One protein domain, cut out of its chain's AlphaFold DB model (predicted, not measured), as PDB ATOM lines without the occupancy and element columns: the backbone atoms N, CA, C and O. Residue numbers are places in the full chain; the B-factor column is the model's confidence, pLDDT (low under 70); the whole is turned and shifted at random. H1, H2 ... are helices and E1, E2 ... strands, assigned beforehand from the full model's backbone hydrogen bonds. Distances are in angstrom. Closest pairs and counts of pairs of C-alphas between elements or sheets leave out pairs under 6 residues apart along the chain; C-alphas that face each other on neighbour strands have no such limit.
ATOM      1  N   VAL A  21     -10.871  -9.390   6.043       74.25
ATOM      2  CA  VAL A  21     -11.525  -9.977   4.866       74.25
ATOM      3  C   VAL A  21     -10.539 -10.594   3.864       74.25
ATOM      4  O   VAL A  21     -10.834 -11.650   3.313       74.25
ATOM      5  N   SER A  22      -9.352 -10.008   3.653       75.88
ATOM      6  CA  SER A  22      -8.350 -10.626   2.773       75.88
ATOM      7  C   SER A  22      -7.835 -11.928   3.376       75.88
ATOM      8  O   SER A  22      -7.693 -12.907   2.659       75.88
ATOM      9  N   LYS A  23      -7.663 -11.978   4.702       76.12
ATOM     10  CA  LYS A  23      -7.313 -13.213   5.417       76.12
ATOM     11  C   LYS A  23      -8.395 -14.283   5.291       76.12
ATOM     12  O   LYS A  23      -8.053 -15.454   5.168       76.12
ATOM     13  N   PHE A  24      -9.674 -13.901   5.307       79.44
ATOM     14  CA  PHE A  24     -10.773 -14.833   5.049       79.44
ATOM     15  C   PHE A  24     -10.671 -15.450   3.650       79.44
ATOM     16  O   PHE A  24     -10.664 -16.671   3.545       79.44
ATOM     17  N   PHE A  25     -10.525 -14.638   2.601       79.75
ATOM     18  CA  PHE A  25     -10.435 -15.157   1.231       79.75
ATOM     19  C   PHE A  25      -9.138 -15.926   0.966       79.75
ATOM     20  O   PHE A  25      -9.175 -16.994   0.371       79.75
ATOM     21  N   GLU A  26      -7.997 -15.449   1.471       81.06
ATOM     22  CA  GLU A  26      -6.732 -16.192   1.414       81.06
ATOM     23  C   GLU A  26      -6.874 -17.564   2.086       81.06
ATOM     24  O   GLU A  26      -6.371 -18.565   1.578       81.06
ATOM     25  N   TYR A  27      -7.589 -17.626   3.215       77.50
ATOM     26  CA  TYR A  27      -7.877 -18.876   3.898       77.50
ATOM     27  C   TYR A  27      -8.802 -19.781   3.072       77.50
ATOM     28  O   TYR A  27      -8.475 -20.952   2.896       77.50
ATOM     29  N   THR A  28      -9.931 -19.286   2.550       73.00
ATOM     30  CA  THR A  28     -10.853 -20.138   1.778       73.00
ATOM     31  C   THR A  28     -10.225 -20.631   0.476       73.00
ATOM     32  O   THR A  28     -10.393 -21.799   0.132       73.00
ATOM     33  N   GLU A  29      -9.427 -19.802  -0.201       73.56
ATOM     34  CA  GLU A  29      -8.676 -20.191  -1.398       73.56
ATOM     35  C   GLU A  29      -7.598 -21.239  -1.093       73.56
ATOM     36  O   GLU A  29      -7.492 -22.237  -1.810       73.56
ATOM     37  N   ALA A  30      -6.817 -21.049  -0.023       68.44
ATOM     38  CA  ALA A  30      -5.750 -21.976   0.358       68.44
ATOM     39  C   ALA A  30      -6.275 -23.374   0.713       68.44
ATOM     40  O   ALA A  30      -5.559 -24.359   0.529       68.44
ATOM     41  N   HIS A  31      -7.522 -23.460   1.173       66.62
ATOM     42  CA  HIS A  31      -8.109 -24.694   1.677       66.62
ATOM     43  C   HIS A  31      -9.323 -25.184   0.872       66.62
ATOM     44  O   HIS A  31     -10.032 -26.102   1.285       66.62
ATOM     45  N   ALA A  32      -9.530 -24.657  -0.339       57.28
ATOM     46  CA  ALA A  32     -10.589 -25.089  -1.258       57.28
ATOM     47  C   ALA A  32     -10.515 -26.588  -1.649       57.28
ATOM     48  O   ALA A  32     -11.429 -27.120  -2.288       57.28
ATOM     49  N   HIS A  33      -9.425 -27.281  -1.296       54.22
ATOM     50  CA  HIS A  33      -9.153 -28.680  -1.638       54.22
ATOM     51  C   HIS A  33      -9.058 -29.633  -0.437       54.22
ATOM     52  O   HIS A  33      -9.035 -30.849  -0.646       54.22
ATOM     53  N   ASP A  34      -9.087 -29.120   0.795       52.22
ATOM     54  CA  ASP A  34      -8.910 -29.921   2.005       52.22
ATOM     55  C   ASP A  34     -10.276 -30.182   2.667       52.22
ATOM     56  O   ASP A  34     -10.883 -29.356   3.341       52.22
ATOM     57  N   GLY A  35     -10.836 -31.367   2.408       48.41
ATOM     58  CA  GLY A  35     -12.143 -31.753   2.939       48.41
ATOM     59  C   GLY A  35     -12.172 -31.888   4.470       48.41
ATOM     60  O   GLY A  35     -11.303 -32.515   5.065       48.41
ATOM     61  N   VAL A  36     -13.252 -31.383   5.086       44.38
ATOM     62  CA  VAL A  36     -13.803 -31.677   6.440       44.38
ATOM     63  C   VAL A  36     -12.887 -31.399   7.657       44.38
ATOM     64  O   VAL A  36     -13.383 -31.341   8.779       44.38
ATOM     65  N   GLY A  37     -11.591 -31.132   7.488       52.31
ATOM     66  CA  GLY A  37     -10.645 -30.881   8.590       52.31
ATOM     67  C   GLY A  37     -10.705 -29.491   9.240       52.31
ATOM     68  O   GLY A  37     -10.016 -29.252  10.227       52.31
ATOM     69  N   GLU A  38     -11.515 -28.572   8.713       72.06
ATOM     70  CA  GLU A  38     -11.245 -27.132   8.841       72.06
ATOM     71  C   GLU A  38     -12.392 -26.265   9.355       72.06
ATOM     72  O   GLU A  38     -12.291 -25.036   9.405       72.06
ATOM     73  N   THR A  39     -13.493 -26.877   9.782       77.56
ATOM     74  CA  THR A  39     -14.659 -26.127  10.262       77.56
ATOM     75  C   THR A  39     -14.325 -25.211  11.443       77.56
ATOM     76  O   THR A  39     -14.859 -24.105  11.513       77.56
ATOM     77  N   LEU A  40     -13.418 -25.619  12.342       80.25
ATOM     78  CA  LEU A  40     -12.995 -24.787  13.475       80.25
ATOM     79  C   LEU A  40     -12.242 -23.539  13.018       80.25
ATOM     80  O   LEU A  40     -12.615 -22.430  13.391       80.25
ATOM     81  N   SER A  41     -11.229 -23.708  12.174       81.12
ATOM     82  CA  SER A  41     -10.440 -22.600  11.633       81.12
ATOM     83  C   SER A  41     -11.292 -21.668  10.770       81.12
ATOM     84  O   SER A  41     -11.226 -20.454  10.941       81.12
ATOM     85  N   THR A  42     -12.196 -22.222   9.955       83.56
ATOM     86  CA  THR A  42     -13.201 -21.441   9.215       83.56
ATOM     87  C   THR A  42     -14.057 -20.606  10.167       83.56
ATOM     88  O   THR A  42     -14.264 -19.418   9.934       83.56
ATOM     89  N   SER A  43     -14.536 -21.206  11.264       87.31
ATOM     90  CA  SER A  43     -15.364 -20.508  12.251       87.31
ATOM     91  C   SER A  43     -14.594 -19.380  12.940       87.31
ATOM     92  O   SER A  43     -15.131 -18.286  13.076       87.31
ATOM     93  N   GLN A  44     -13.331 -19.608  13.321       87.69
ATOM     94  CA  GLN A  44     -12.466 -18.587  13.928       87.69
ATOM     95  C   GLN A  44     -12.250 -17.399  12.991       87.69
ATOM     96  O   GLN A  44     -12.556 -16.264  13.355       87.69
ATOM     97  N   VAL A  45     -11.782 -17.664  11.769       85.94
ATOM     98  CA  VAL A  45     -11.495 -16.615  10.781       85.94
ATOM     99  C   VAL A  45     -12.763 -15.838  10.438       85.94
ATOM    100  O   VAL A  45     -12.733 -14.609  10.356       85.94
ATOM    101  N   LEU A  46     -13.896 -16.529  10.290       89.44
ATOM    102  CA  LEU A  46     -15.171 -15.876  10.033       89.44
ATOM    103  C   LEU A  46     -15.565 -14.964  11.201       89.44
ATOM    104  O   LEU A  46     -15.797 -13.786  10.968       89.44
ATOM    105  N   LEU A  47     -15.572 -15.446  12.448       90.44
ATOM    106  CA  LEU A  47     -15.929 -14.633  13.623       90.44
ATOM    107  C   LEU A  47     -15.042 -13.393  13.777       90.44
ATOM    108  O   LEU A  47     -15.554 -12.294  14.000       90.44
ATOM    109  N   GLU A  48     -13.725 -13.551  13.628       87.81
ATOM    110  CA  GLU A  48     -12.783 -12.430  13.640       87.81
ATOM    111  C   GLU A  48     -13.120 -11.412  12.549       87.81
ATOM    112  O   GLU A  48     -13.130 -10.205  12.798       87.81
ATOM    113  N   THR A  49     -13.452 -11.887  11.350       86.75
ATOM    114  CA  THR A  49     -13.806 -11.016  10.229       86.75
ATOM    115  C   THR A  49     -15.124 -10.288  10.493       86.75
ATOM    116  O   THR A  49     -15.171  -9.067  10.380       86.75
ATOM    117  N   LEU A  50     -16.170 -10.994  10.934       88.75
ATOM    118  CA  LEU A  50     -17.505 -10.440  11.198       88.75
ATOM    119  C   LEU A  50     -17.494  -9.307  12.233       88.75
ATOM    120  O   LEU A  50     -18.211  -8.320  12.069       88.75
ATOM    121  N   ARG A  51     -16.636  -9.395  13.254       86.00
ATOM    122  CA  ARG A  51     -16.441  -8.330  14.258       86.00
ATOM    123  C   ARG A  51     -15.896  -7.024  13.689       86.00
ATOM    124  O   ARG A  51     -16.035  -5.985  14.322       86.00
ATOM    125  N   ASN A  52     -15.266  -7.086  12.520       83.94
ATOM    126  CA  ASN A  52     -14.726  -5.932  11.812       83.94
ATOM    127  C   ASN A  52     -15.655  -5.448  10.684       83.94
ATOM    128  O   ASN A  52     -15.251  -4.592   9.898       83.94
ATOM    129  N   SER A  53     -16.865  -6.005  10.563       85.44
ATOM    130  CA  SER A  53     -17.859  -5.531   9.593       85.44
ATOM    131  C   SER A  53     -18.434  -4.166   9.993       85.44
ATOM    132  O   SER A  53     -18.364  -3.765  11.153       85.44
ATOM    133  N   GLU A  54     -19.030  -3.445   9.037       82.25
ATOM    134  CA  GLU A  54     -19.724  -2.177   9.326       82.25
ATOM    135  C   GLU A  54     -21.051  -2.365  10.097       82.25
ATOM    136  O   GLU A  54     -21.661  -1.382  10.522       82.25
ATOM    137  N   GLY A  55     -21.514  -3.607  10.266       88.88
ATOM    138  CA  GLY A  55     -22.742  -3.932  10.986       88.88
ATOM    139  C   GLY A  55     -22.551  -4.075  12.496       88.88
ATOM    140  O   GLY A  55     -21.441  -4.118  13.022       88.88
ATOM    141  N   VAL A  56     -23.667  -4.180  13.214       93.25
ATOM    142  CA  VAL A  56     -23.666  -4.446  14.657       93.25
ATOM    143  C   VAL A  56     -23.668  -5.954  14.874       93.25
ATOM    144  O   VAL A  56     -24.610  -6.633  14.472       93.25
ATOM    145  N   PHE A  57     -22.617  -6.475  15.501       93.81
ATOM    146  CA  PHE A  57     -22.490  -7.896  15.812       93.81
ATOM    147  C   PHE A  57     -23.325  -8.280  17.041       93.81
ATOM    148  O   PHE A  57     -23.278  -7.601  18.066       93.81
ATOM    149  N   PHE A  58     -24.047  -9.396  16.948       92.62
ATOM    150  CA  PHE A  58     -24.865  -9.969  18.014       92.62
ATOM    151  C   PHE A  58     -24.423 -11.400  18.315       92.62
ATOM    152  O   PHE A  58     -24.413 -12.263  17.433       92.62
ATOM    153  N   GLU A  59     -24.103 -11.663  19.581       91.12
ATOM    154  CA  GLU A  59     -23.842 -13.021  20.068       91.12
ATOM    155  C   GLU A  59     -25.133 -13.834  20.160       91.12
ATOM    156  O   GLU A  59     -25.184 -14.965  19.686       91.12
ATOM    157  N   ASP A  60     -26.193 -13.215  20.679       88.94
ATOM    158  CA  ASP A  60     -27.542 -13.762  20.683       88.94
ATOM    159  C   ASP A  60     -28.397 -13.109  19.587       88.94
ATOM    160  O   ASP A  60     -28.769 -11.935  19.660       88.94
ATOM    161  N   VAL A  61     -28.759 -13.903  18.578       89.94
ATOM    162  CA  VAL A  61     -29.617 -13.461  17.469       89.94
ATOM    163  C   VAL A  61     -31.033 -13.102  17.919       89.94
ATOM    164  O   VAL A  61     -31.697 -12.316  17.246       89.94
ATOM    165  N   SER A  62     -31.502 -13.616  19.060       88.44
ATOM    166  CA  SER A  62     -32.830 -13.280  19.581       88.44
ATOM    167  C   SER A  62     -32.931 -11.805  19.979       88.44
ATOM    168  O   SER A  62     -33.964 -11.174  19.761       88.44
ATOM    169  N   SER A  63     -31.820 -11.232  20.449       90.38
ATOM    170  CA  SER A  63     -31.688  -9.811  20.777       90.38
ATOM    171  C   SER A  63     -31.647  -8.910  19.533       90.38
ATOM    172  O   SER A  63     -31.934  -7.719  19.621       90.38
ATOM    173  N   MET A  64     -31.328  -9.472  18.363       92.00
ATOM    174  CA  MET A  64     -31.284  -8.756  17.086       92.00
ATOM    175  C   MET A  64     -32.674  -8.607  16.453       92.00
ATOM    176  O   MET A  64     -32.986  -7.560  15.890       92.00
ATOM    177  N   TYR A  65     -33.521  -9.640  16.528       89.88
ATOM    178  CA  TYR A  65     -34.803  -9.677  15.808       89.88
ATOM    179  C   TYR A  65     -35.753  -8.498  16.087       89.88
ATOM    180  O   TYR A  65     -36.374  -8.036  15.129       89.88
ATOM    181  N   PRO A  66     -35.863  -7.954  17.318       91.19
ATOM    182  CA  PRO A  66     -36.700  -6.782  17.585       91.19
ATOM    183  C   PRO A  66     -36.296  -5.513  16.823       91.19
ATOM    184  O   PRO A  66     -37.093  -4.583  16.746       91.19
ATOM    185  N   LEU A  67     -35.079  -5.458  16.266       90.56
ATOM    186  CA  LEU A  67     -34.603  -4.331  15.459       90.56
ATOM    187  C   LEU A  67     -35.159  -4.350  14.028       90.56
ATOM    188  O   LEU A  67     -35.033  -3.357  13.314       90.56
ATOM    189  N   ILE A  68     -35.768  -5.463  13.603       89.75
ATOM    190  CA  ILE A  68     -36.387  -5.605  12.287       89.75
ATOM    191  C   ILE A  68     -37.879  -5.301  12.413       89.75
ATOM    192  O   ILE A  68     -38.674  -6.128  12.858       89.75
ATOM    193  N   ASP A  69     -38.261  -4.088  12.027       84.62
ATOM    194  CA  ASP A  69     -39.613  -3.544  12.201       84.62
ATOM    195  C   ASP A  69     -40.555  -3.806  11.014       84.62
ATOM    196  O   ASP A  69     -41.726  -3.417  11.033       84.62
ATOM    197  N   SER A  70     -40.057  -4.471   9.974       87.62
ATOM    198  CA  SER A  70     -40.764  -4.687   8.719       87.62
ATOM    199  C   SER A  70     -40.719  -6.146   8.286       87.62
ATOM    200  O   SER A  70     -39.859  -6.930   8.688       87.62
ATOM    201  N   ARG A  71     -41.692  -6.520   7.452       93.38
ATOM    202  CA  ARG A  71     -41.700  -7.823   6.792       93.38
ATOM    203  C   ARG A  71     -40.635  -7.828   5.704       93.38
ATOM    204  O   ARG A  71     -40.662  -6.983   4.811       93.38
ATOM    205  N   ILE A  72     -39.743  -8.804   5.762       95.50
ATOM    206  CA  ILE A  72     -38.600  -8.929   4.861       95.50
ATOM    207  C   ILE A  72     -38.584 -10.301   4.187       95.50
ATOM    208  O   ILE A  72     -39.321 -11.215   4.569       95.50
ATOM    209  N   LEU A  73     -37.718 -10.450   3.191       96.06
ATOM    210  CA  LEU A  73     -37.352 -11.744   2.642       96.06
ATOM    211  C   LEU A  73     -36.117 -12.276   3.359       96.06
ATOM    212  O   LEU A  73     -35.188 -11.534   3.666       96.06
ATOM    213  N   VAL A  74     -36.107 -13.579   3.596       95.31
ATOM    214  CA  VAL A  74     -34.982 -14.309   4.170       95.31
ATOM    215  C   VAL A  74     -34.621 -15.488   3.282       95.31
ATOM    216  O   VAL A  74     -35.494 -16.138   2.708       95.31
ATOM    217  N   ARG A  75     -33.333 -15.798   3.171       93.81
ATOM    218  CA  ARG A  75     -32.869 -17.020   2.501       93.81
ATOM    219  C   ARG A  75     -31.516 -17.450   2.999       93.81
ATOM    220  O   ARG A  75     -30.725 -16.628   3.458       93.81
ATOM    221  N   ARG A  76     -31.216 -18.726   2.800       93.56
ATOM    222  CA  ARG A  76     -29.852 -19.214   2.876       93.56
ATOM    223  C   ARG A  76     -29.026 -18.663   1.717       93.56
ATOM    224  O   ARG A  76     -29.477 -18.636   0.567       93.56
ATOM    225  N   GLU A  77     -27.808 -18.248   2.030       93.44
ATOM    226  CA  GLU A  77     -26.859 -17.732   1.053       93.44
ATOM    227  C   GLU A  77     -25.471 -18.345   1.238       93.44
ATOM    228  O   GLU A  77     -25.138 -18.892   2.295       93.44
ATOM    229  N   ASP A  78     -24.685 -18.297   0.169       90.50
ATOM    230  CA  ASP A  78     -23.276 -18.643   0.201       90.50
ATOM    231  C   ASP A  78     -22.487 -17.684   1.103       90.50
ATOM    232  O   ASP A  78     -22.612 -16.463   1.002       90.50
ATOM    233  N   VAL A  79     -21.668 -18.245   1.998       91.00
ATOM    234  CA  VAL A  79     -20.898 -17.462   2.971       91.00
ATOM    235  C   VAL A  79     -19.948 -16.498   2.264       91.00
ATOM    236  O   VAL A  79     -19.855 -15.351   2.681       91.00
ATOM    237  N   GLU A  80     -19.289 -16.897   1.176       89.19
ATOM    238  CA  GLU A  80     -18.365 -16.022   0.446       89.19
ATOM    239  C   GLU A  80     -19.099 -14.843  -0.199       89.19
ATOM    240  O   GLU A  80     -18.629 -13.706  -0.133       89.19
ATOM    241  N   MET A  81     -20.295 -15.082  -0.750       90.75
ATOM    242  CA  MET A  81     -21.143 -14.011  -1.293       90.75
ATOM    243  C   MET A  81     -21.568 -13.023  -0.206       90.75
ATOM    244  O   MET A  81     -21.541 -11.810  -0.420       90.75
ATOM    245  N   VAL A  82     -21.903 -13.533   0.979       93.00
ATOM    246  CA  VAL A  82     -22.211 -12.706   2.150       93.00
ATOM    247  C   VAL A  82     -21.003 -11.863   2.561       93.00
ATOM    248  O   VAL A  82     -21.161 -10.670   2.816       93.00
ATOM    249  N   MET A  83     -19.797 -12.436   2.572       91.69
ATOM    250  CA  MET A  83     -18.574 -11.699   2.908       91.69
ATOM    251  C   MET A  83     -18.259 -10.611   1.878       91.69
ATOM    252  O   MET A  83     -17.974  -9.476   2.255       91.69
ATOM    253  N   HIS A  84     -18.382 -10.902   0.583       91.44
ATOM    254  CA  HIS A  84     -18.235  -9.877  -0.450       91.44
ATOM    255  C   HIS A  84     -19.262  -8.752  -0.297       91.44
ATOM    256  O   HIS A  84     -18.928  -7.578  -0.456       91.44
ATOM    257  N   SER A  85     -20.509  -9.087   0.032       92.38
ATOM    258  CA  SER A  85     -21.526  -8.071   0.267       92.38
ATOM    259  C   SER A  85     -21.195  -7.211   1.487       92.38
ATOM    260  O   SER A  85     -21.245  -5.990   1.387       92.38
ATOM    261  N   LEU A  86     -20.780  -7.812   2.604       90.81
ATOM    262  CA  LEU A  86     -20.462  -7.112   3.854       90.81
ATOM    263  C   LEU A  86     -19.267  -6.156   3.776       90.81
ATOM    264  O   LEU A  86     -19.275  -5.128   4.447       90.81
ATOM    265  N   PHE A  87     -18.219  -6.520   3.034       88.75
ATOM    266  CA  PHE A  87     -16.935  -5.806   3.076       88.75
ATOM    267  C   PHE A  87     -16.615  -5.029   1.806       88.75
ATOM    268  O   PHE A  87     -15.782  -4.125   1.828       88.75
ATOM    269  N   GLU A  88     -17.256  -5.380   0.696       90.12
ATOM    270  CA  GLU A  88     -17.023  -4.744  -0.598       90.12
ATOM    271  C   GLU A  88     -18.299  -4.123  -1.177       90.12
ATOM    272  O   GLU A  88     -18.284  -3.650  -2.313       90.12
ATOM    273  N   ASN A  89     -19.401  -4.124  -0.415       90.81
ATOM    274  CA  ASN A  89     -20.715  -3.628  -0.825       90.81
ATOM    275  C   ASN A  89     -21.182  -4.233  -2.156       90.81
ATOM    276  O   ASN A  89     -21.835  -3.567  -2.962       90.81
ATOM    277  N   ARG A  90     -20.817  -5.496  -2.415       93.19
ATOM    278  CA  ARG A  90     -21.271  -6.199  -3.615       93.19
ATOM    279  C   ARG A  90     -22.735  -6.598  -3.466       93.19
ATOM    280  O   ARG A  90     -23.151  -7.146  -2.444       93.19
ATOM    281  N   ASP A  91     -23.491  -6.347  -4.523       95.12
ATOM    282  CA  ASP A  91     -24.860  -6.824  -4.648       95.12
ATOM    283  C   ASP A  91     -24.899  -8.366  -4.709       95.12
ATOM    284  O   ASP A  91     -24.008  -9.009  -5.274       95.12
ATOM    285  N   ILE A  92     -25.967  -8.960  -4.173       94.88
ATOM    286  CA  ILE A  92     -26.210 -10.406  -4.228       94.88
ATOM    287  C   ILE A  92     -27.139 -10.704  -5.405       94.88
ATOM    288  O   ILE A  92     -28.270 -10.213  -5.473       94.88
ATOM    289  N   LEU A  93     -26.675 -11.533  -6.343       95.12
ATOM    290  CA  LEU A  93     -27.481 -12.000  -7.469       95.12
ATOM    291  C   LEU A  93     -28.296 -13.236  -7.074       95.12
ATOM    292  O   LEU A  93     -27.754 -14.280  -6.714       95.12
ATOM    293  N   ILE A  94     -29.611 -13.141  -7.230       93.44
ATOM    294  CA  ILE A  94     -30.553 -14.235  -7.051       93.44
ATOM    295  C   ILE A  94     -31.014 -14.712  -8.430       93.44
ATOM    296  O   ILE A  94     -31.888 -14.103  -9.044       93.44
ATOM    297  N   ASP A  95     -30.459 -15.826  -8.906       91.75
ATOM    298  CA  ASP A  95     -30.859 -16.418 -10.189       91.75
ATOM    299  C   ASP A  95     -31.174 -17.920 -10.067       91.75
ATOM    300  O   ASP A  95     -30.341 -18.779 -10.374       91.75
ATOM    301  N   PRO A  96     -32.373 -18.277  -9.569       87.81
ATOM    302  CA  PRO A  96     -32.789 -19.669  -9.511       87.81
ATOM    303  C   PRO A  96     -33.016 -20.246 -10.917       87.81
ATOM    304  O   PRO A  96     -33.578 -19.603 -11.813       87.81
ATOM    305  N   LYS A  97     -32.647 -21.521 -11.101       83.38
ATOM    306  CA  LYS A  97     -32.941 -22.299 -12.319       83.38
ATOM    307  C   LYS A  97     -34.425 -22.688 -12.402       83.38
ATOM    308  O   LYS A  97     -34.791 -23.825 -12.122       83.38
ATOM    309  N   GLY A  98     -35.268 -21.747 -12.811       83.56
ATOM    310  CA  GLY A  98     -36.718 -21.935 -12.920       83.56
ATOM    311  C   GLY A  98     -37.480 -21.306 -11.757       83.56
ATOM    312  O   GLY A  98     -36.918 -20.512 -11.009       83.56
ATOM    313  N   LEU A  99     -38.767 -21.635 -11.651       84.69
ATOM    314  CA  LEU A  99     -39.651 -21.132 -10.602       84.69
ATOM    315  C   LEU A  99     -39.749 -22.179  -9.487       84.69
ATOM    316  O   LEU A  99     -40.514 -23.132  -9.604       84.69
ATOM    317  N   TYR A 100     -38.940 -22.019  -8.443       86.94
ATOM    318  CA  TYR A 100     -38.957 -22.859  -7.247       86.94
ATOM    319  C   TYR A 100     -38.679 -21.996  -6.012       86.94
ATOM    320  O   TYR A 100     -38.026 -20.957  -6.141       86.94
ATOM    321  N   PRO A 101     -39.143 -22.402  -4.820       89.88
ATOM    322  CA  PRO A 101     -38.904 -21.628  -3.613       89.88
ATOM    323  C   PRO A 101     -37.413 -21.504  -3.303       89.88
ATOM    324  O   PRO A 101     -36.669 -22.480  -3.318       89.88
ATOM    325  N   ASN A 102     -36.964 -20.281  -3.062       91.88
ATOM    326  CA  ASN A 102     -35.566 -19.978  -2.743       91.88
ATOM    327  C   ASN A 102     -35.424 -18.847  -1.712       91.88
ATOM    328  O   ASN A 102     -34.307 -18.452  -1.382       91.88
ATOM    329  N   VAL A 103     -36.549 -18.323  -1.231       94.25
ATOM    330  CA  VAL A 103     -36.673 -17.332  -0.165       94.25
ATOM    331  C   VAL A 103     -37.907 -17.676   0.672       94.25
ATOM    332  O   VAL A 103     -38.791 -18.418   0.239       94.25
ATOM    333  N   ALA A 104     -38.001 -17.099   1.860       94.38
ATOM    334  CA  ALA A 104     -39.215 -17.085   2.657       94.38
ATOM    335  C   ALA A 104     -39.492 -15.672   3.162       94.38
ATOM    336  O   ALA A 104     -38.579 -14.885   3.403       94.38
ATOM    337  N   TRP A 105     -40.763 -15.342   3.326       94.81
ATOM    338  CA  TRP A 105     -41.182 -14.155   4.046       94.81
ATOM    339  C   TRP A 105     -40.950 -14.341   5.541       94.81
ATOM    340  O   TRP A 105     -41.240 -15.403   6.095       94.81
ATOM    341  N   TRP A 106     -40.477 -13.290   6.200       94.69
ATOM    342  CA  TRP A 106     -40.313 -13.269   7.645       94.69
ATOM    343  C   TRP A 106     -40.716 -11.917   8.224       94.69
ATOM    344  O   TRP A 106     -40.397 -10.863   7.674       94.69
ATOM    345  N   ASP A 107     -41.422 -11.966   9.346       90.81
ATOM    346  CA  ASP A 107     -41.677 -10.833  10.220       90.81
ATOM    347  C   ASP A 107     -41.686 -11.312  11.676       90.81
ATOM    348  O   ASP A 107     -41.870 -12.500  11.961       90.81
ATOM    349  N   LEU A 108     -41.487 -10.380  12.607       86.38
ATOM    350  CA  LEU A 108     -41.421 -10.695  14.033       86.38
ATOM    351  C   LEU A 108     -42.733 -11.305  14.566       86.38
ATOM    352  O   LEU A 108     -42.703 -12.113  15.493       86.38
ATOM    353  N   ALA A 109     -43.883 -10.949  13.984       84.56
ATOM    354  CA  ALA A 109     -45.189 -11.436  14.429       84.56
ATOM    355  C   ALA A 109     -45.404 -12.925  14.105       84.56
ATOM    356  O   ALA A 109     -46.114 -13.617  14.836       84.56
ATOM    357  N   GLN A 110     -44.771 -13.427  13.043       76.19
ATOM    358  CA  GLN A 110     -44.792 -14.832  12.625       76.19
ATOM    359  C   GLN A 110     -43.743 -15.697  13.345       76.19
ATOM    360  O   GLN A 110     -43.687 -16.912  13.139       76.19
ATOM    361  N   GLY A 111     -42.921 -15.103  14.215       80.56
ATOM    362  CA  GLY A 111     -41.897 -15.819  14.969       80.56
ATOM    363  C   GLY A 111     -40.828 -16.431  14.060       80.56
ATOM    364  O   GLY A 111     -40.374 -15.809  13.107       80.56
ATOM    365  N   ASN A 112     -40.398 -17.661  14.344       80.38
ATOM    366  CA  ASN A 112     -39.236 -18.268  13.675       80.38
ATOM    367  C   ASN A 112     -39.573 -19.057  12.397       80.38
ATOM    368  O   ASN A 112     -38.667 -19.624  11.791       80.38
ATOM    369  N   GLU A 113     -40.836 -19.138  11.973       82.56
ATOM    370  CA  GLU A 113     -41.243 -20.032  10.873       82.56
ATOM    371  C   GLU A 113     -40.631 -19.635   9.519       82.56
ATOM    372  O   GLU A 113     -40.106 -20.490   8.800       82.56
ATOM    373  N   GLY A 114     -40.599 -18.338   9.195       82.25
ATOM    374  CA  GLY A 114     -39.920 -17.840   7.993       82.25
ATOM    375  C   GLY A 114     -38.416 -18.145   7.998       82.25
ATOM    376  O   GLY A 114     -37.873 -18.628   7.007       82.25
ATOM    377  N   LEU A 115     -37.751 -17.962   9.145       86.56
ATOM    378  CA  LEU A 115     -36.329 -18.278   9.319       86.56
ATOM    379  C   LEU A 115     -36.047 -19.779   9.179       86.56
ATOM    380  O   LEU A 115     -35.094 -20.156   8.501       86.56
ATOM    381  N   LYS A 116     -36.881 -20.647   9.767       85.38
ATOM    382  CA  LYS A 116     -36.759 -22.107   9.609       85.38
ATOM    383  C   LYS A 116     -36.824 -22.510   8.139       85.38
ATOM    384  O   LYS A 116     -35.960 -23.257   7.688       85.38
ATOM    385  N   ASN A 117     -37.796 -21.980   7.392       85.75
ATOM    386  CA  ASN A 117     -37.885 -22.207   5.950       85.75
ATOM    387  C   ASN A 117     -36.634 -21.685   5.228       85.75
ATOM    388  O   ASN A 117     -36.051 -22.410   4.429       85.75
ATOM    389  N   ALA A 118     -36.140 -20.491   5.569       87.62
ATOM    390  CA  ALA A 118     -34.933 -19.931   4.960       87.62
ATOM    391  C   ALA A 118     -33.703 -20.843   5.092       87.62
ATOM    392  O   ALA A 118     -32.933 -20.959   4.144       87.62
ATOM    393  N   PHE A 119     -33.524 -21.527   6.229       82.81
ATOM    394  CA  PHE A 119     -32.427 -22.487   6.415       82.81
ATOM    395  C   PHE A 119     -32.539 -23.740   5.525       82.81
ATOM    396  O   PHE A 119     -31.527 -24.415   5.297       82.81
ATOM    397  N   LEU A 120     -33.741 -24.055   5.037       79.12
ATOM    398  CA  LEU A 120     -34.023 -25.185   4.146       79.12
ATOM    399  C   LEU A 120     -33.931 -24.787   2.672       79.12
ATOM    400  O   LEU A 120     -33.485 -25.585   1.846       79.12
ATOM    401  N   GLU A 121     -34.289 -23.544   2.356       74.50
ATOM    402  CA  GLU A 121     -34.243 -23.000   1.003       74.50
ATOM    403  C   GLU A 121     -32.815 -22.608   0.605       74.50
ATOM    404  O   GLU A 121     -32.398 -21.457   0.701       74.50
ATOM    405  N   GLY A 122     -32.037 -23.597   0.161       63.62
ATOM    406  CA  GLY A 122     -30.690 -23.405  -0.378       63.62
ATOM    407  C   GLY A 122     -29.749 -24.561  -0.053       63.62
ATOM    408  O   GLY A 122     -29.996 -25.372   0.839       63.62
ATOM    409  N   ARG A 123     -28.634 -24.656  -0.784       64.81
ATOM    410  CA  ARG A 123     -27.631 -25.725  -0.594       64.81
ATOM    411  C   ARG A 123     -26.253 -25.224  -0.159       64.81
ATOM    412  O   ARG A 123     -25.424 -26.045   0.217       64.81
ATOM    413  N   ALA A 124     -26.016 -23.914  -0.173       72.31
ATOM    414  CA  ALA A 124     -24.692 -23.341   0.051       72.31
ATOM    415  C   ALA A 124     -24.259 -23.437   1.524       72.31
ATOM    416  O   ALA A 124     -25.024 -23.122   2.438       72.31
ATOM    417  N   HIS A 125     -23.055 -23.932   1.776       78.88
ATOM    418  CA  HIS A 125     -22.417 -23.916   3.089       78.88
ATOM    419  C   HIS A 125     -20.907 -23.851   2.908       78.88
ATOM    420  O   HIS A 125     -20.375 -24.459   1.982       78.88
ATOM    421  N   LEU A 126     -20.218 -23.222   3.853       82.00
ATOM    422  CA  LEU A 126     -18.762 -23.203   3.897       82.00
ATOM    423  C   LEU A 126     -18.303 -24.025   5.097       82.00
ATOM    424  O   LEU A 126     -18.525 -23.637   6.240       82.00
ATOM    425  N   ASN A 127     -17.743 -25.210   4.841       81.44
ATOM    426  CA  ASN A 127     -17.270 -26.135   5.880       81.44
ATOM    427  C   ASN A 127     -18.295 -26.414   6.999       81.44
ATOM    428  O   ASN A 127     -17.936 -26.580   8.157       81.44
ATOM    429  N   GLY A 128     -19.589 -26.475   6.665       80.50
ATOM    430  CA  GLY A 128     -20.681 -26.707   7.621       80.50
ATOM    431  C   GLY A 128     -21.284 -25.437   8.233       80.50
ATOM    432  O   GLY A 128     -22.358 -25.520   8.829       80.50
ATOM    433  N   VAL A 129     -20.661 -24.272   8.037       88.12
ATOM    434  CA  VAL A 129     -21.253 -22.971   8.365       88.12
ATOM    435  C   VAL A 129     -22.308 -22.616   7.323       88.12
ATOM    436  O   VAL A 129     -22.092 -22.752   6.116       88.12
ATOM    437  N   VAL A 130     -23.464 -22.160   7.796       90.81
ATOM    438  CA  VAL A 130     -24.574 -21.697   6.959       90.81
ATOM    439  C   VAL A 130     -24.843 -20.230   7.255       90.81
ATOM    440  O   VAL A 130     -24.914 -19.862   8.422       90.81
ATOM    441  N   ALA A 131     -25.040 -19.415   6.220       94.38
ATOM    442  CA  ALA A 131     -25.509 -18.043   6.363       94.38
ATOM    443  C   ALA A 131     -26.964 -17.927   5.898       94.38
ATOM    444  O   ALA A 131     -27.342 -18.494   4.873       94.38
ATOM    445  N   VAL A 132     -27.771 -17.186   6.649       95.06
ATOM    446  CA  VAL A 132     -29.094 -16.710   6.247       95.06
ATOM    447  C   VAL A 132     -29.045 -15.195   6.190       95.06
ATOM    448  O   VAL A 132     -28.663 -14.549   7.160       95.06
ATOM    449  N   VAL A 133     -29.441 -14.632   5.058       95.75
ATOM    450  CA  VAL A 133     -29.539 -13.187   4.859       95.75
ATOM    451  C   VAL A 133     -30.997 -12.767   4.927       95.75
ATOM    452  O   VAL A 133     -31.860 -13.453   4.379       95.75
ATOM    453  N   GLY A 134     -31.259 -11.653   5.602       95.81
ATOM    454  CA  GLY A 134     -32.543 -10.968   5.622       95.81
ATOM    455  C   GLY A 134     -32.440  -9.637   4.890       95.81
ATOM    456  O   GLY A 134     -31.554  -8.837   5.198       95.81
ATOM    457  N   PHE A 135     -33.330  -9.390   3.934       96.00
ATOM    458  CA  PHE A 135     -33.313  -8.195   3.094       96.00
ATOM    459  C   PHE A 135     -34.708  -7.711   2.721       96.00
ATOM    460  O   PHE A 135     -35.670  -8.477   2.632       96.00
ATOM    461  N   GLU A 136     -34.815  -6.410   2.490       95.38
ATOM    462  CA  GLU A 136     -36.060  -5.803   2.048       95.38
ATOM    463  C   GLU A 136     -36.370  -6.143   0.586       95.38
ATOM    464  O   GLU A 136     -35.465  -6.209  -0.250       95.38
ATOM    465  N   PRO A 137     -37.653  -6.346   0.244       94.44
ATOM    466  CA  PRO A 137     -38.052  -6.417  -1.150       94.44
ATOM    467  C   PRO A 137     -37.804  -5.063  -1.826       94.44
ATOM    468  O   PRO A 137     -38.138  -4.011  -1.277       94.44
ATOM    469  N   SER A 138     -37.258  -5.088  -3.039       93.25
ATOM    470  CA  SER A 138     -37.002  -3.894  -3.845       93.25
ATOM    471  C   SER A 138     -37.480  -4.093  -5.282       93.25
ATOM    472  O   SER A 138     -37.770  -5.209  -5.709       93.25
ATOM    473  N   GLU A 139     -37.547  -3.010  -6.060       93.44
ATOM    474  CA  GLU A 139     -37.959  -3.060  -7.475       93.44
ATOM    475  C   GLU A 139     -37.004  -3.889  -8.356       93.44
ATOM    476  O   GLU A 139     -37.351  -4.258  -9.476       93.44
ATOM    477  N   LYS A 140     -35.796  -4.196  -7.858       95.75
ATOM    478  CA  LYS A 140     -34.798  -5.041  -8.531       95.75
ATOM    479  C   LYS A 140     -35.045  -6.542  -8.336       95.75
ATOM    480  O   LYS A 140     -34.275  -7.347  -8.865       95.75
ATOM    481  N   LEU A 141     -36.074  -6.917  -7.579       95.88
ATOM    482  CA  LEU A 141     -36.455  -8.297  -7.310       95.88
ATOM    483  C   LEU A 141     -37.851  -8.578  -7.862       95.88
ATOM    484  O   LEU A 141     -38.829  -7.936  -7.489       95.88
ATOM    485  N   ASP A 142     -37.941  -9.597  -8.706       95.69
ATOM    486  CA  ASP A 142     -39.200 -10.242  -9.052       95.69
ATOM    487  C   ASP A 142     -39.497 -11.323  -8.010       95.69
ATOM    488  O   ASP A 142     -38.662 -12.202  -7.776       95.69
ATOM    489  N   ILE A 143     -40.654 -11.237  -7.351       95.62
ATOM    490  CA  ILE A 143     -41.030 -12.105  -6.230       95.62
ATOM    491  C   ILE A 143     -42.371 -12.765  -6.533       95.62
ATOM    492  O   ILE A 143     -43.381 -12.102  -6.774       95.62
ATOM    493  N   VAL A 144     -42.391 -14.090  -6.455       94.38
ATOM    494  CA  VAL A 144     -43.561 -14.933  -6.689       94.38
ATOM    495  C   VAL A 144     -43.871 -15.716  -5.416       94.38
ATOM    496  O   VAL A 144     -43.121 -16.610  -5.030       94.38
ATOM    497  N   ASP A 145     -44.987 -15.389  -4.762       92.94
ATOM    498  CA  ASP A 145     -45.460 -16.093  -3.561       92.94
ATOM    499  C   ASP A 145     -45.776 -17.574  -3.824       92.94
ATOM    500  O   ASP A 145     -46.209 -17.928  -4.925       92.94
ATOM    501  N   GLN A 146     -45.693 -18.411  -2.780       88.12
ATOM    502  CA  GLN A 146     -45.984 -19.855  -2.820       88.12
ATOM    503  C   GLN A 146     -47.250 -20.227  -3.600       88.12
ATOM    504  O   GLN A 146     -47.210 -21.136  -4.421       88.12
ATOM    505  N   LYS A 147     -48.357 -19.495  -3.416       87.06
ATOM    506  CA  LYS A 147     -49.641 -19.757  -4.102       87.06
ATOM    507  C   LYS A 147     -49.556 -19.747  -5.636       87.06
ATOM    508  O   LYS A 147     -50.453 -20.255  -6.301       87.06
ATOM    509  N   ASN A 148     -48.522 -19.112  -6.185       89.06
ATOM    510  CA  ASN A 148     -48.278 -18.960  -7.615       89.06
ATOM    511  C   ASN A 148     -47.117 -19.847  -8.107       89.06
ATOM    512  O   ASN A 148     -46.760 -19.780  -9.284       89.06
ATOM    513  N   ILE A 149     -46.524 -20.667  -7.234       86.19
ATOM    514  CA  ILE A 149     -45.507 -21.663  -7.582       86.19
ATOM    515  C   ILE A 149     -46.230 -22.989  -7.838       86.19
ATOM    516  O   ILE A 149     -46.938 -23.504  -6.973       86.19
ATOM    517  N   LEU A 150     -46.094 -23.523  -9.053       81.94
ATOM    518  CA  LEU A 150     -46.762 -24.764  -9.452       81.94
ATOM    519  C   LEU A 150     -46.272 -25.946  -8.605       81.94
ATOM    520  O   LEU A 150     -45.076 -26.082  -8.370       81.94
ATOM    521  N   ASP A 151     -47.209 -26.803  -8.194       80.94
ATOM    522  CA  ASP A 151     -46.964 -28.054  -7.460       80.94
ATOM    523  C   ASP A 151     -46.247 -27.907  -6.101       80.94
ATOM    524  O   ASP A 151     -45.807 -28.902  -5.523       80.94
ATOM    525  N   GLU A 152     -46.172 -26.691  -5.547       82.88
ATOM    526  CA  GLU A 152     -45.526 -26.442  -4.259       82.88
ATOM    527  C   GLU A 152     -46.415 -26.900  -3.088       82.88
ATOM    528  O   GLU A 152     -47.494 -26.331  -2.870       82.88
ATOM    529  N   PRO A 153     -45.999 -27.907  -2.297       81.25
ATOM    530  CA  PRO A 153     -46.811 -28.391  -1.193       81.25
ATOM    531  C   PRO A 153     -46.943 -27.327  -0.099       81.25
ATOM    532  O   PRO A 153     -45.991 -26.633   0.248       81.25
ATOM    533  N   SER A 154     -48.123 -27.244   0.515       80.12
ATOM    534  CA  SER A 154     -48.367 -26.340   1.648       80.12
ATOM    535  C   SER A 154     -47.616 -26.749   2.922       80.12
ATOM    536  O   SER A 154     -47.534 -25.963   3.862       80.12
ATOM    537  N   LEU A 155     -47.114 -27.986   2.976       79.75
ATOM    538  CA  LEU A 155     -46.445 -28.583   4.128       79.75
ATOM    539  C   LEU A 155     -45.258 -29.432   3.679       79.75
ATOM    540  O   LEU A 155     -45.347 -30.161   2.688       79.75
ATOM    541  N   PHE A 156     -44.179 -29.394   4.454       78.44
ATOM    542  CA  PHE A 156     -43.014 -30.251   4.262       78.44
ATOM    543  C   PHE A 156     -42.669 -30.985   5.553       78.44
ATOM    544  O   PHE A 156     -42.634 -30.397   6.631       78.44
ATOM    545  N   TRP A 157     -42.407 -32.286   5.435       73.88
ATOM    546  CA  TRP A 157     -42.028 -33.120   6.569       73.88
ATOM    547  C   TRP A 157     -40.513 -33.069   6.753       73.88
ATOM    548  O   TRP A 157     -39.759 -33.578   5.922       73.88
ATOM    549  N   GLY A 158     -40.077 -32.440   7.844       65.12
ATOM    550  CA  GLY A 158     -38.678 -32.398   8.250       65.12
ATOM    551  C   GLY A 158     -38.134 -33.791   8.577       65.12
ATOM    552  O   GLY A 158     -38.877 -34.726   8.879       65.12
ATOM    553  N   ALA A 159     -36.807 -33.938   8.549       59.53
ATOM    554  CA  ALA A 159     -36.139 -35.207   8.861       59.53
ATOM    555  C   ALA A 159     -36.358 -35.671  10.319       59.53
ATOM    556  O   ALA A 159     -36.179 -36.843  10.636       59.53
ATOM    557  N   ASP A 160     -36.750 -34.750  11.198       57.44
ATOM    558  CA  ASP A 160     -37.115 -34.971  12.598       57.44
ATOM    559  C   ASP A 160     -38.615 -35.271  12.796       57.44
ATOM    560  O   ASP A 160     -39.071 -35.412  13.930       57.44
ATOM    561  N   GLY A 161     -39.386 -35.378  11.708       61.47
ATOM    562  CA  GLY A 161     -40.834 -35.577  11.744       61.47
ATOM    563  C   GLY A 161     -41.629 -34.308  12.059       61.47
ATOM    564  O   GLY A 161     -42.847 -34.394  12.231       61.47
ATOM    565  N   SER A 162     -40.975 -33.143  12.131       67.38
ATOM    566  CA  SER A 162     -41.662 -31.862  12.272       67.38
ATOM    567  C   SER A 162     -42.414 -31.499  10.990       67.38
ATOM    568  O   SER A 162     -42.009 -31.844   9.876       67.38
ATOM    569  N   ASN A 163     -43.543 -30.815  11.159       74.81
ATOM    570  CA  ASN A 163     -44.313 -30.278  10.051       74.81
ATOM    571  C   ASN A 163     -43.923 -28.811   9.854       74.81
ATOM    572  O   ASN A 163     -44.142 -27.996  10.750       74.81
ATOM    573  N   LEU A 164     -43.328 -28.497   8.707       78.19
ATOM    574  CA  LEU A 164     -42.913 -27.146   8.355       78.19
ATOM    575  C   LEU A 164     -43.993 -26.493   7.502       78.19
ATOM    576  O   LEU A 164     -44.335 -26.989   6.424       78.19
ATOM    577  N   ASP A 165     -44.522 -25.381   8.008       81.69
ATOM    578  CA  ASP A 165     -45.487 -24.557   7.297       81.69
ATOM    579  C   ASP A 165     -44.799 -23.824   6.140       81.69
ATOM    580  O   ASP A 165     -43.860 -23.052   6.350       81.69
ATOM    581  N   ARG A 166     -45.273 -24.064   4.914       85.31
ATOM    582  CA  ARG A 166     -44.700 -23.492   3.694       85.31
ATOM    583  C   ARG A 166     -45.473 -22.315   3.122       85.31
ATOM    584  O   ARG A 166     -45.085 -21.799   2.082       85.31
ATOM    585  N   HIS A 167     -46.507 -21.807   3.788       86.94
ATOM    586  CA  HIS A 167     -47.239 -20.633   3.283       86.94
ATOM    587  C   HIS A 167     -46.375 -19.362   3.194       86.94
ATOM    588  O   HIS A 167     -46.744 -18.408   2.509       86.94
ATOM    589  N   PHE A 168     -45.223 -19.345   3.866       88.25
ATOM    590  CA  PHE A 168     -44.288 -18.224   3.856       88.25
ATOM    591  C   PHE A 168     -43.250 -18.297   2.738       88.25
ATOM    592  O   PHE A 168     -42.556 -17.306   2.522       88.25
ATOM    593  N   VAL A 169     -43.112 -19.422   2.030       91.75
ATOM    594  CA  VAL A 169     -42.074 -19.534   1.000       91.75
ATOM    595  C   VAL A 169     -42.427 -18.719  -0.243       91.75
ATOM    596  O   VAL A 169     -43.591 -18.452  -0.547       91.75
ATOM    597  N   ALA A 170     -41.406 -18.301  -0.977       93.56
ATOM    598  CA  ALA A 170     -41.553 -17.599  -2.239       93.56
ATOM    599  C   ALA A 170     -40.367 -17.914  -3.160       93.56
ATOM    600  O   ALA A 170     -39.342 -18.461  -2.741       93.56
ATOM    601  N   SER A 171     -40.518 -17.570  -4.433       93.94
ATOM    602  CA  SER A 171     -39.438 -17.553  -5.412       93.94
ATOM    603  C   SER A 171     -39.064 -16.105  -5.686       93.94
ATOM    604  O   SER A 171     -39.912 -15.331  -6.114       93.94
ATOM    605  N   ALA A 172     -37.804 -15.744  -5.492       94.88
ATOM    606  CA  ALA A 172     -37.249 -14.459  -5.892       94.88
ATOM    607  C   ALA A 172     -36.265 -14.640  -7.053       94.88
ATOM    608  O   ALA A 172     -35.530 -15.630  -7.097       94.88
ATOM    609  N   ARG A 173     -36.213 -13.670  -7.968       95.88
ATOM    610  CA  ARG A 173     -35.171 -13.525  -8.995       95.88
ATOM    611  C   ARG A 173     -34.796 -12.054  -9.137       95.88
ATOM    612  O   ARG A 173     -35.671 -11.201  -9.186       95.88
ATOM    613  N   GLY A 174     -33.508 -11.761  -9.265       96.12
ATOM    614  CA  GLY A 174     -33.008 -10.405  -9.478       96.12
ATOM    615  C   GLY A 174     -31.816 -10.095  -8.589       96.12
ATOM    616  O   GLY A 174     -31.024 -10.982  -8.278       96.12
ATOM    617  N   THR A 175     -31.680  -8.838  -8.189       96.88
ATOM    618  CA  THR A 175     -30.504  -8.356  -7.462       96.88
ATOM    619  C   THR A 175     -30.909  -7.734  -6.135       96.88
ATOM    620  O   THR A 175     -31.738  -6.829  -6.107       96.88
ATOM    621  N   VAL A 176     -30.292  -8.196  -5.049       96.62
ATOM    622  CA  VAL A 176     -30.394  -7.583  -3.722       96.62
ATOM    623  C   VAL A 176     -29.225  -6.627  -3.561       96.62
ATOM    624  O   VAL A 176     -28.073  -7.052  -3.675       96.62
ATOM    625  N   SER A 177     -29.502  -5.348  -3.309       95.00
ATOM    626  CA  SER A 177     -28.420  -4.407  -3.044       95.00
ATOM    627  C   SER A 177     -27.909  -4.531  -1.615       95.00
ATOM    628  O   SER A 177     -28.667  -4.909  -0.724       95.00
ATOM    629  N   HIS A 178     -26.643  -4.175  -1.379       92.31
ATOM    630  CA  HIS A 178     -26.096  -4.114  -0.018       92.31
ATOM    631  C   HIS A 178     -26.988  -3.270   0.915       92.31
ATOM    632  O   HIS A 178     -27.305  -3.692   2.023       92.31
ATOM    633  N   ASP A 179     -27.481  -2.131   0.423       92.81
ATOM    634  CA  ASP A 179     -28.335  -1.209   1.185       92.81
ATOM    635  C   ASP A 179     -29.725  -1.786   1.523       92.81
ATOM    636  O   ASP A 179     -30.424  -1.268   2.401       92.81
ATOM    637  N   ASP A 180     -30.142  -2.868   0.859       95.00
ATOM    638  CA  ASP A 180     -31.399  -3.573   1.137       95.00
ATOM    639  C   ASP A 180     -31.228  -4.649   2.222       95.00
ATOM    640  O   ASP A 180     -32.222  -5.119   2.784       95.00
ATOM    641  N   LEU A 181     -29.988  -5.031   2.557       95.06
ATOM    642  CA  LEU A 181     -29.712  -5.993   3.621       95.06
ATOM    643  C   LEU A 181     -30.067  -5.405   4.991       95.06
ATOM    644  O   LEU A 181     -29.791  -4.244   5.297       95.06
ATOM    645  N   ARG A 182     -30.682  -6.224   5.844       94.75
ATOM    646  CA  ARG A 182     -31.089  -5.836   7.204       94.75
ATOM    647  C   ARG A 182     -30.427  -6.682   8.265       94.75
ATOM    648  O   ARG A 182     -30.063  -6.163   9.315       94.75
ATOM    649  N   PHE A 183     -30.225  -7.963   7.993       95.44
ATOM    650  CA  PHE A 183     -29.413  -8.790   8.863       95.44
ATOM    651  C   PHE A 183     -28.769  -9.952   8.135       95.44
ATOM    652  O   PHE A 183     -29.172 -10.347   7.039       95.44
ATOM    653  N   ILE A 184     -27.801 -10.548   8.816       95.56
ATOM    654  CA  ILE A 184     -27.176 -11.806   8.446       95.56
ATOM    655  C   ILE A 184     -27.098 -12.667   9.705       95.56
ATOM    656  O   ILE A 184     -26.619 -12.211  10.738       95.56
ATOM    657  N   VAL A 185     -27.560 -13.909   9.627       94.62
ATOM    658  CA  VAL A 185     -27.432 -14.909  10.687       94.62
ATOM    659  C   VAL A 185     -26.530 -16.026  10.201       94.62
ATOM    660  O   VAL A 185     -26.818 -16.687   9.208       94.62
ATOM    661  N   PHE A 186     -25.461 -16.281  10.940       93.81
ATOM    662  CA  PHE A 186     -24.599 -17.430  10.736       93.81
ATOM    663  C   PHE A 186     -24.970 -18.537  11.709       93.81
ATOM    664  O   PHE A 186     -25.135 -18.289  12.901       93.81
ATOM    665  N   ARG A 187     -25.064 -19.762  11.198       91.50
ATOM    666  CA  ARG A 187     -25.242 -20.991  11.964       91.50
ATOM    667  C   ARG A 187     -23.973 -21.823  11.863       91.50
ATOM    668  O   ARG A 187     -23.631 -22.310  10.784       91.50
ATOM    669  N   PHE A 188     -23.315 -22.016  12.995       90.88
ATOM    670  CA  PHE A 188     -22.072 -22.759  13.130       90.88
ATOM    671  C   PHE A 188     -22.320 -24.134  13.757       90.88
ATOM    672  O   PHE A 188     -23.125 -24.232  14.683       90.88
ATOM    673  N   PRO A 189     -21.632 -25.200  13.316       86.31
ATOM    674  CA  PRO A 189     -21.663 -26.490  14.002       86.31
ATOM    675  C   PRO A 189     -21.045 -26.396  15.404       86.31
ATOM    676  O   PRO A 189     -19.879 -26.036  15.534       86.31
ATOM    677  N   TYR A 190     -21.789 -26.783  16.445       86.56
ATOM    678  CA  TYR A 190     -21.362 -26.658  17.848       86.56
ATOM    679  C   TYR A 190     -19.995 -27.308  18.124       86.56
ATOM    680  O   TYR A 190     -19.122 -26.696  18.727       86.56
ATOM    681  N   GLN A 191     -19.779 -28.532  17.624       83.94
ATOM    682  CA  GLN A 191     -18.547 -29.314  17.848       83.94
ATOM    683  C   GLN A 191     -17.282 -28.674  17.260       83.94
ATOM    684  O   GLN A 191     -16.171 -29.093  17.580       83.94
ATOM    685  N   HIS A 192     -17.453 -27.703  16.368       84.38
ATOM    686  CA  HIS A 192     -16.374 -27.018  15.672       84.38
ATOM    687  C   HIS A 192     -16.435 -25.507  15.889       84.38
ATOM    688  O   HIS A 192     -15.757 -24.763  15.190       84.38
ATOM    689  N   PHE A 193     -17.246 -25.040  16.832       88.31
ATOM    690  CA  PHE A 193     -17.257 -23.639  17.203       88.31
ATOM    691  C   PHE A 193     -16.161 -23.383  18.250       88.31
ATOM    692  O   PHE A 193     -15.936 -24.244  19.104       88.31
ATOM    693  N   PRO A 194     -15.450 -22.244  18.209       87.81
ATOM    694  CA  PRO A 194     -14.368 -21.989  19.154       87.81
ATOM    695  C   PRO A 194     -14.915 -21.840  20.576       87.81
ATOM    696  O   PRO A 194     -15.730 -20.961  20.835       87.81
ATOM    697  N   GLU A 195     -14.452 -22.676  21.506       87.25
ATOM    698  CA  GLU A 195     -14.939 -22.682  22.897       87.25
ATOM    699  C   GLU A 195     -14.745 -21.325  23.590       87.25
ATOM    700  O   GLU A 195     -15.620 -20.875  24.318       87.25
ATOM    701  N   SER A 196     -13.652 -20.616  23.282       88.50
ATOM    702  CA  SER A 196     -13.378 -19.267  23.797       88.50
ATOM    703  C   SER A 196     -14.382 -18.200  23.351       88.50
ATOM    704  O   SER A 196     -14.347 -17.092  23.872       88.50
ATOM    705  N   GLU A 197     -15.214 -18.511  22.358       88.88
ATOM    706  CA  GLU A 197     -16.210 -17.612  21.770       88.88
ATOM    707  C   GLU A 197     -17.647 -18.001  22.145       88.88
ATOM    708  O   GLU A 197     -18.607 -17.363  21.696       88.88
ATOM    709  N   MET A 198     -17.812 -19.086  22.908       89.62
ATOM    710  CA  MET A 198     -19.103 -19.525  23.425       89.62
ATOM    711  C   MET A 198     -19.473 -18.710  24.662       89.62
ATOM    712  O   MET A 198     -18.632 -18.424  25.511       89.62
ATOM    713  N   THR A 199     -20.752 -18.380  24.790       85.38
ATOM    714  CA  THR A 199     -21.300 -17.849  26.043       85.38
ATOM    715  C   THR A 199     -21.484 -18.975  27.066       85.38
ATOM    716  O   THR A 199     -21.677 -20.135  26.693       85.38
ATOM    717  N   ASP A 200     -21.521 -18.641  28.361       82.25
ATOM    718  CA  ASP A 200     -21.776 -19.619  29.434       82.25
ATOM    719  C   ASP A 200     -23.075 -20.418  29.190       82.25
ATOM    720  O   ASP A 200     -23.119 -21.637  29.353       82.25
ATOM    721  N   ALA A 201     -24.128 -19.748  28.707       78.31
ATOM    722  CA  ALA A 201     -25.406 -20.384  28.391       78.31
ATOM    723  C   ALA A 201     -25.317 -21.371  27.212       78.31
ATOM    724  O   ALA A 201     -26.037 -22.368  27.180       78.31
ATOM    725  N   GLU A 202     -24.442 -21.123  26.237       81.06
ATOM    726  CA  GLU A 202     -24.236 -22.021  25.094       81.06
ATOM    727  C   GLU A 202     -23.437 -23.259  25.480       81.06
ATOM    728  O   GLU A 202     -23.754 -24.346  24.995       81.06
ATOM    729  N   ILE A 203     -22.480 -23.103  26.398       73.31
ATOM    730  CA  ILE A 203     -21.743 -24.208  27.021       73.31
ATOM    731  C   ILE A 203     -22.718 -25.120  27.787       73.31
ATOM    732  O   ILE A 203     -22.608 -26.347  27.739       73.31
ATOM    733  N   GLU A 204     -23.717 -24.535  28.455       63.22
ATOM    734  CA  GLU A 204     -24.690 -25.268  29.271       63.22
ATOM    735  C   GLU A 204     -25.928 -25.778  28.489       63.22
ATOM    736  O   GLU A 204     -26.553 -26.778  28.882       63.22
ATOM    737  N   GLY A 205     -26.323 -25.145  27.373       55.94
ATOM    738  CA  GLY A 205     -27.678 -25.365  26.860       55.94
ATOM    739  C   GLY A 205     -28.139 -24.761  25.529       55.94
ATOM    740  O   GLY A 205     -29.349 -24.587  25.417       55.94
ATOM    741  N   GLY A 206     -27.277 -24.515  24.531       58.50
ATOM    742  CA  GLY A 206     -27.677 -24.096  23.161       58.50
ATOM    743  C   GLY A 206     -28.706 -24.991  22.413       58.50
ATOM    744  O   GLY A 206     -29.373 -25.841  23.002       58.50
ATOM    745  N   GLU A 207     -28.872 -24.833  21.090       64.94
ATOM    746  CA  GLU A 207     -29.922 -25.553  20.335       64.94
ATOM    747  C   GLU A 207     -29.712 -27.079  20.368       64.94
ATOM    748  O   GLU A 207     -28.761 -27.612  19.787       64.94
ATOM    749  N   LYS A 208     -30.612 -27.788  21.061       64.62
ATOM    750  CA  LYS A 208     -30.563 -29.240  21.257       64.62
ATOM    751  C   LYS A 208     -31.427 -29.964  20.228       64.62
ATOM    752  O   LYS A 208     -32.578 -29.607  20.010       64.62
ATOM    753  N   ASN A 209     -30.901 -31.040  19.655       62.19
ATOM    754  CA  ASN A 209     -31.678 -31.953  18.818       62.19
ATOM    755  C   ASN A 209     -32.694 -32.773  19.642       62.19
ATOM    756  O   ASN A 209     -32.664 -32.717  20.875       62.19
ATOM    757  N   PRO A 210     -33.554 -33.598  19.012       51.09
ATOM    758  CA  PRO A 210     -34.513 -34.446  19.730       51.09
ATOM    759  C   PRO A 210     -33.886 -35.410  20.754       51.09
ATOM    760  O   PRO A 210     -34.582 -35.931  21.621       51.09
ATOM    761  N   GLN A 211     -32.573 -35.655  20.678       54.06
ATOM    762  CA  GLN A 211     -31.808 -36.445  21.645       54.06
ATOM    763  C   GLN A 211     -31.138 -35.590  22.739       54.06
ATOM    764  O   GLN A 211     -30.322 -36.105  23.503       54.06
ATOM    765  N   GLY A 212     -31.446 -34.293  22.820       57.88
ATOM    766  CA  GLY A 212     -30.920 -33.373  23.827       57.88
ATOM    767  C   GLY A 212     -29.485 -32.894  23.580       57.88
ATOM    768  O   GLY A 212     -28.882 -32.333  24.494       57.88
ATOM    769  N   LYS A 213     -28.911 -33.118  22.388       58.75
ATOM    770  CA  LYS A 213     -27.524 -32.743  22.059       58.75
ATOM    771  C   LYS A 213     -27.449 -31.417  21.319       58.75
ATOM    772  O   LYS A 213     -28.166 -31.241  20.339       58.75
ATOM    773  N   LEU A 214     -26.524 -30.557  21.741       63.66
ATOM    774  CA  LEU A 214     -26.211 -29.291  21.080       63.66
ATOM    775  C   LEU A 214     -25.758 -29.524  19.639       63.66
ATOM    776  O   LEU A 214     -24.821 -30.292  19.404       63.66
ATOM    777  N   GLN A 215     -26.435 -28.891  18.682       75.94
ATOM    778  CA  GLN A 215     -26.094 -29.008  17.265       75.94
ATOM    779  C   GLN A 215     -25.441 -27.750  16.715       75.94
ATOM    780  O   GLN A 215     -24.445 -27.867  15.996       75.94
ATOM    781  N   TYR A 216     -25.963 -26.572  17.065       86.75
ATOM    782  CA  TYR A 216     -25.563 -25.330  16.421       86.75
ATOM    783  C   TYR A 216     -25.437 -24.151  17.385       86.75
ATOM    784  O   TYR A 216     -26.096 -24.098  18.422       86.75
ATOM    785  N   ILE A 217     -24.590 -23.205  16.988       89.69
ATOM    786  CA  ILE A 217     -24.432 -21.881  17.590       89.69
ATOM    787  C   ILE A 217     -24.759 -20.837  16.529       89.69
ATOM    788  O   ILE A 217     -24.369 -20.992  15.371       89.69
ATOM    789  N   PHE A 218     -25.471 -19.780  16.916       91.50
ATOM    790  CA  PHE A 218     -25.864 -18.709  16.007       91.50
ATOM    791  C   PHE A 218     -25.146 -17.410  16.347       91.50
ATOM    792  O   PHE A 218     -25.003 -17.074  17.516       91.50
ATOM    793  N   ARG A 219     -24.731 -16.654  15.332       94.12
ATOM    794  CA  ARG A 219     -24.261 -15.269  15.485       94.12
ATOM    795  C   ARG A 219     -24.941 -14.388  14.454       94.12
ATOM    796  O   ARG A 219     -25.191 -14.834  13.334       94.12
ATOM    797  N   GLY A 220     -25.254 -13.159  14.837       94.56
ATOM    798  CA  GLY A 220     -25.981 -12.204  14.008       94.56
ATOM    799  C   GLY A 220     -25.139 -10.990  13.647       94.56
ATOM    800  O   GLY A 220     -24.278 -10.566  14.413       94.56
ATOM    801  N   ILE A 221     -25.423 -10.401  12.494       95.88
ATOM    802  CA  ILE A 221     -25.045  -9.033  12.155       95.88
ATOM    803  C   ILE A 221     -26.317  -8.294  11.784       95.88
ATOM    804  O   ILE A 221     -27.040  -8.731  10.891       95.88
ATOM    805  N   TYR A 222     -26.555  -7.159  12.428       95.06
ATOM    806  CA  TYR A 222     -27.589  -6.209  12.038       95.06
ATOM    807  C   TYR A 222     -26.992  -5.091  11.182       95.06
ATOM    808  O   TYR A 222     -25.961  -4.512  11.532       95.06
ATOM    809  N   LEU A 223     -27.660  -4.773  10.077       93.62
ATOM    810  CA  LEU A 223     -27.269  -3.735   9.129       93.62
ATOM    811  C   LEU A 223     -28.326  -2.619   9.164       93.62
ATOM    812  O   LEU A 223     -29.386  -2.750   8.543       93.62
ATOM    813  N   PRO A 224     -28.095  -1.533   9.928       87.31
ATOM    814  CA  PRO A 224     -29.071  -0.463  10.065       87.31
ATOM    815  C   PRO A 224     -29.202   0.340   8.766       87.31
ATOM    816  O   PRO A 224     -28.203   0.729   8.165       87.31
ATOM    817  N   LYS A 225     -30.440   0.697   8.396       79.94
ATOM    818  CA  LYS A 225     -30.748   1.571   7.243       79.94
ATOM    819  C   LYS A 225     -29.989   2.896   7.250       79.94
ATOM    820  O   LYS A 225     -29.634   3.424   6.202       79.94
ATOM    821  N   THR A 226     -29.796   3.459   8.438       70.00
ATOM    822  CA  THR A 226     -29.156   4.759   8.618       70.00
ATOM    823  C   THR A 226     -27.984   4.590   9.572       70.00
ATOM    824  O   THR A 226     -28.183   4.163  10.713       70.00
ATOM    825  N   LYS A 227     -26.767   4.957   9.142       55.03
ATOM    826  CA  LYS A 227     -25.596   5.001  10.034       55.03
ATOM    827  C   LYS A 227     -25.933   5.905  11.234       55.03
ATOM    828  O   LYS A 227     -26.115   7.108  11.061       55.03
ATOM    829  N   GLY A 228     -26.072   5.322  12.430       48.62
ATOM    830  CA  GLY A 228     -26.398   6.038  13.676       48.62
ATOM    831  C   GLY A 228     -27.737   5.694  14.346       48.62
ATOM    832  O   GLY A 228     -27.964   6.142  15.466       48.62
ATOM    833  N   GLN A 229     -28.605   4.878  13.736       48.62
ATOM    834  CA  GLN A 229     -29.753   4.276  14.433       48.62
ATOM    835  C   GLN A 229     -29.326   2.982  15.137       48.62
ATOM    836  O   GLN A 229     -29.624   1.879  14.688       48.62
ATOM    837  N   ILE A 230     -28.602   3.115  16.244       46.31
ATOM    838  CA  ILE A 230     -28.505   2.046  17.241       46.31
ATOM    839  C   ILE A 230     -29.246   2.591  18.456       46.31
ATOM    840  O   ILE A 230     -28.748   3.482  19.141       46.31
ATOM    841  N   VAL A 231     -30.491   2.157  18.646       43.81
ATOM    842  CA  VAL A 231     -31.261   2.520  19.838       43.81
ATOM    843  C   VAL A 231     -30.754   1.638  20.976       43.81
ATOM    844  O   VAL A 231     -30.790   0.415  20.858       43.81
ATOM    845  N   HIS A 232     -30.211   2.284  22.011       38.47
ATOM    846  CA  HIS A 232     -29.743   1.673  23.257       38.47
ATOM    847  C   HIS A 232     -30.887   1.097  24.093       38.47
ATOM    848  O   HIS A 232     -31.958   1.748  24.138       38.47
TER     849      HIS A 232
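This is residues 21 to 232 of the 232 residues of an uncharacterized protein of Candidatus Nomurabacteria bacterium CG1_02_43_90 (UniProt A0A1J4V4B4). What is the main shape? A strongly twisted sheet of nine strands curls round the short helix H4, while H3 and H2 cover parts of its opposite face and H1 packs on H2, farther out. A small hairpin, E7 and E8, has E8 near H4, and H5 only grazes the large sheet. What is it made of? The 212 printed residues hold, in order, H1 H2 E1 E2 H3 E3 E4 H4 E5 E6 E7 E8 E9 E10 H5 E11, five named helices and eleven named strands of mixed class, with under half of the residues, 105, in them. Both sheets are antiparallel, and the whole is compact and rounded, with a radius of gyration of the C-alphas of 17.0 A and spans of 46 by 43 by 42 A.

Where is the large sheet? Its strands are E1, residues 56 to 58, E2, 72 to 77, E3, 92 to 94, E4, 103 to 106, E5, 130 to 135, E6, 141 to 145, E9, 169 to 176, E10, 181 to 189, and E11, 214 to 222. E10 measures 24.3 A and E11 24.8 A, ending at C-alpha 222 (-27.589, -6.209, 12.038). Where are the others? E7 is residues 155 to 157 and E8 163 to 165. H1, residues 21 to 30, begins at C-alpha 21 (-11.525, -9.977, 4.866); H2 is 39 to 50, 16.0 A long, H3 79 to 88, H4 113 to 120 and H5 200 to 205.

How is the branched sheet joined? E9 bends by 80 degrees at residue 173, with E3 and E4 on one side, N 94 to O 174 at 2.8 A and N 170 to O 103 at 2.9 A, and E6 on the other, N 142 to O 173 at 2.8 A. E5 has E2 on one side, N 77 to O 131 at 2.9 A, and E10 on the other, N 132 to O 185 at 2.8 A. Where are the helices? H4 is on the face opposite H2 and H3, its Ala 118 4.3 A from Arg 75 of E2 between closest C-alphas. H3 lies only just over E5, on which 3 of its C-alphas fall, at a height over the sheet of 8.2 A. H1 and H2, a helical hairpin, touch, the closest C-alphas being Val 21 and Thr 49, 5.9 A. Are the helix backbones complete? O i to N i+4 pairs are within hydrogen-bond range throughout H1, H2, H3 and H5, and in 3 of 4 in H4.

How large is it? The farthest C-alphas, Leu 150 and Ser 196, are 47.4 A apart. Are there cuts or long links? The printed part has no cut, and the link from E1 to E2 is long, with 13 residues. Where is confidence low? Residues 30 to 37, 122 to 123, 158 to 162, 204 to 214 and 227 to 232 have pLDDT under 70.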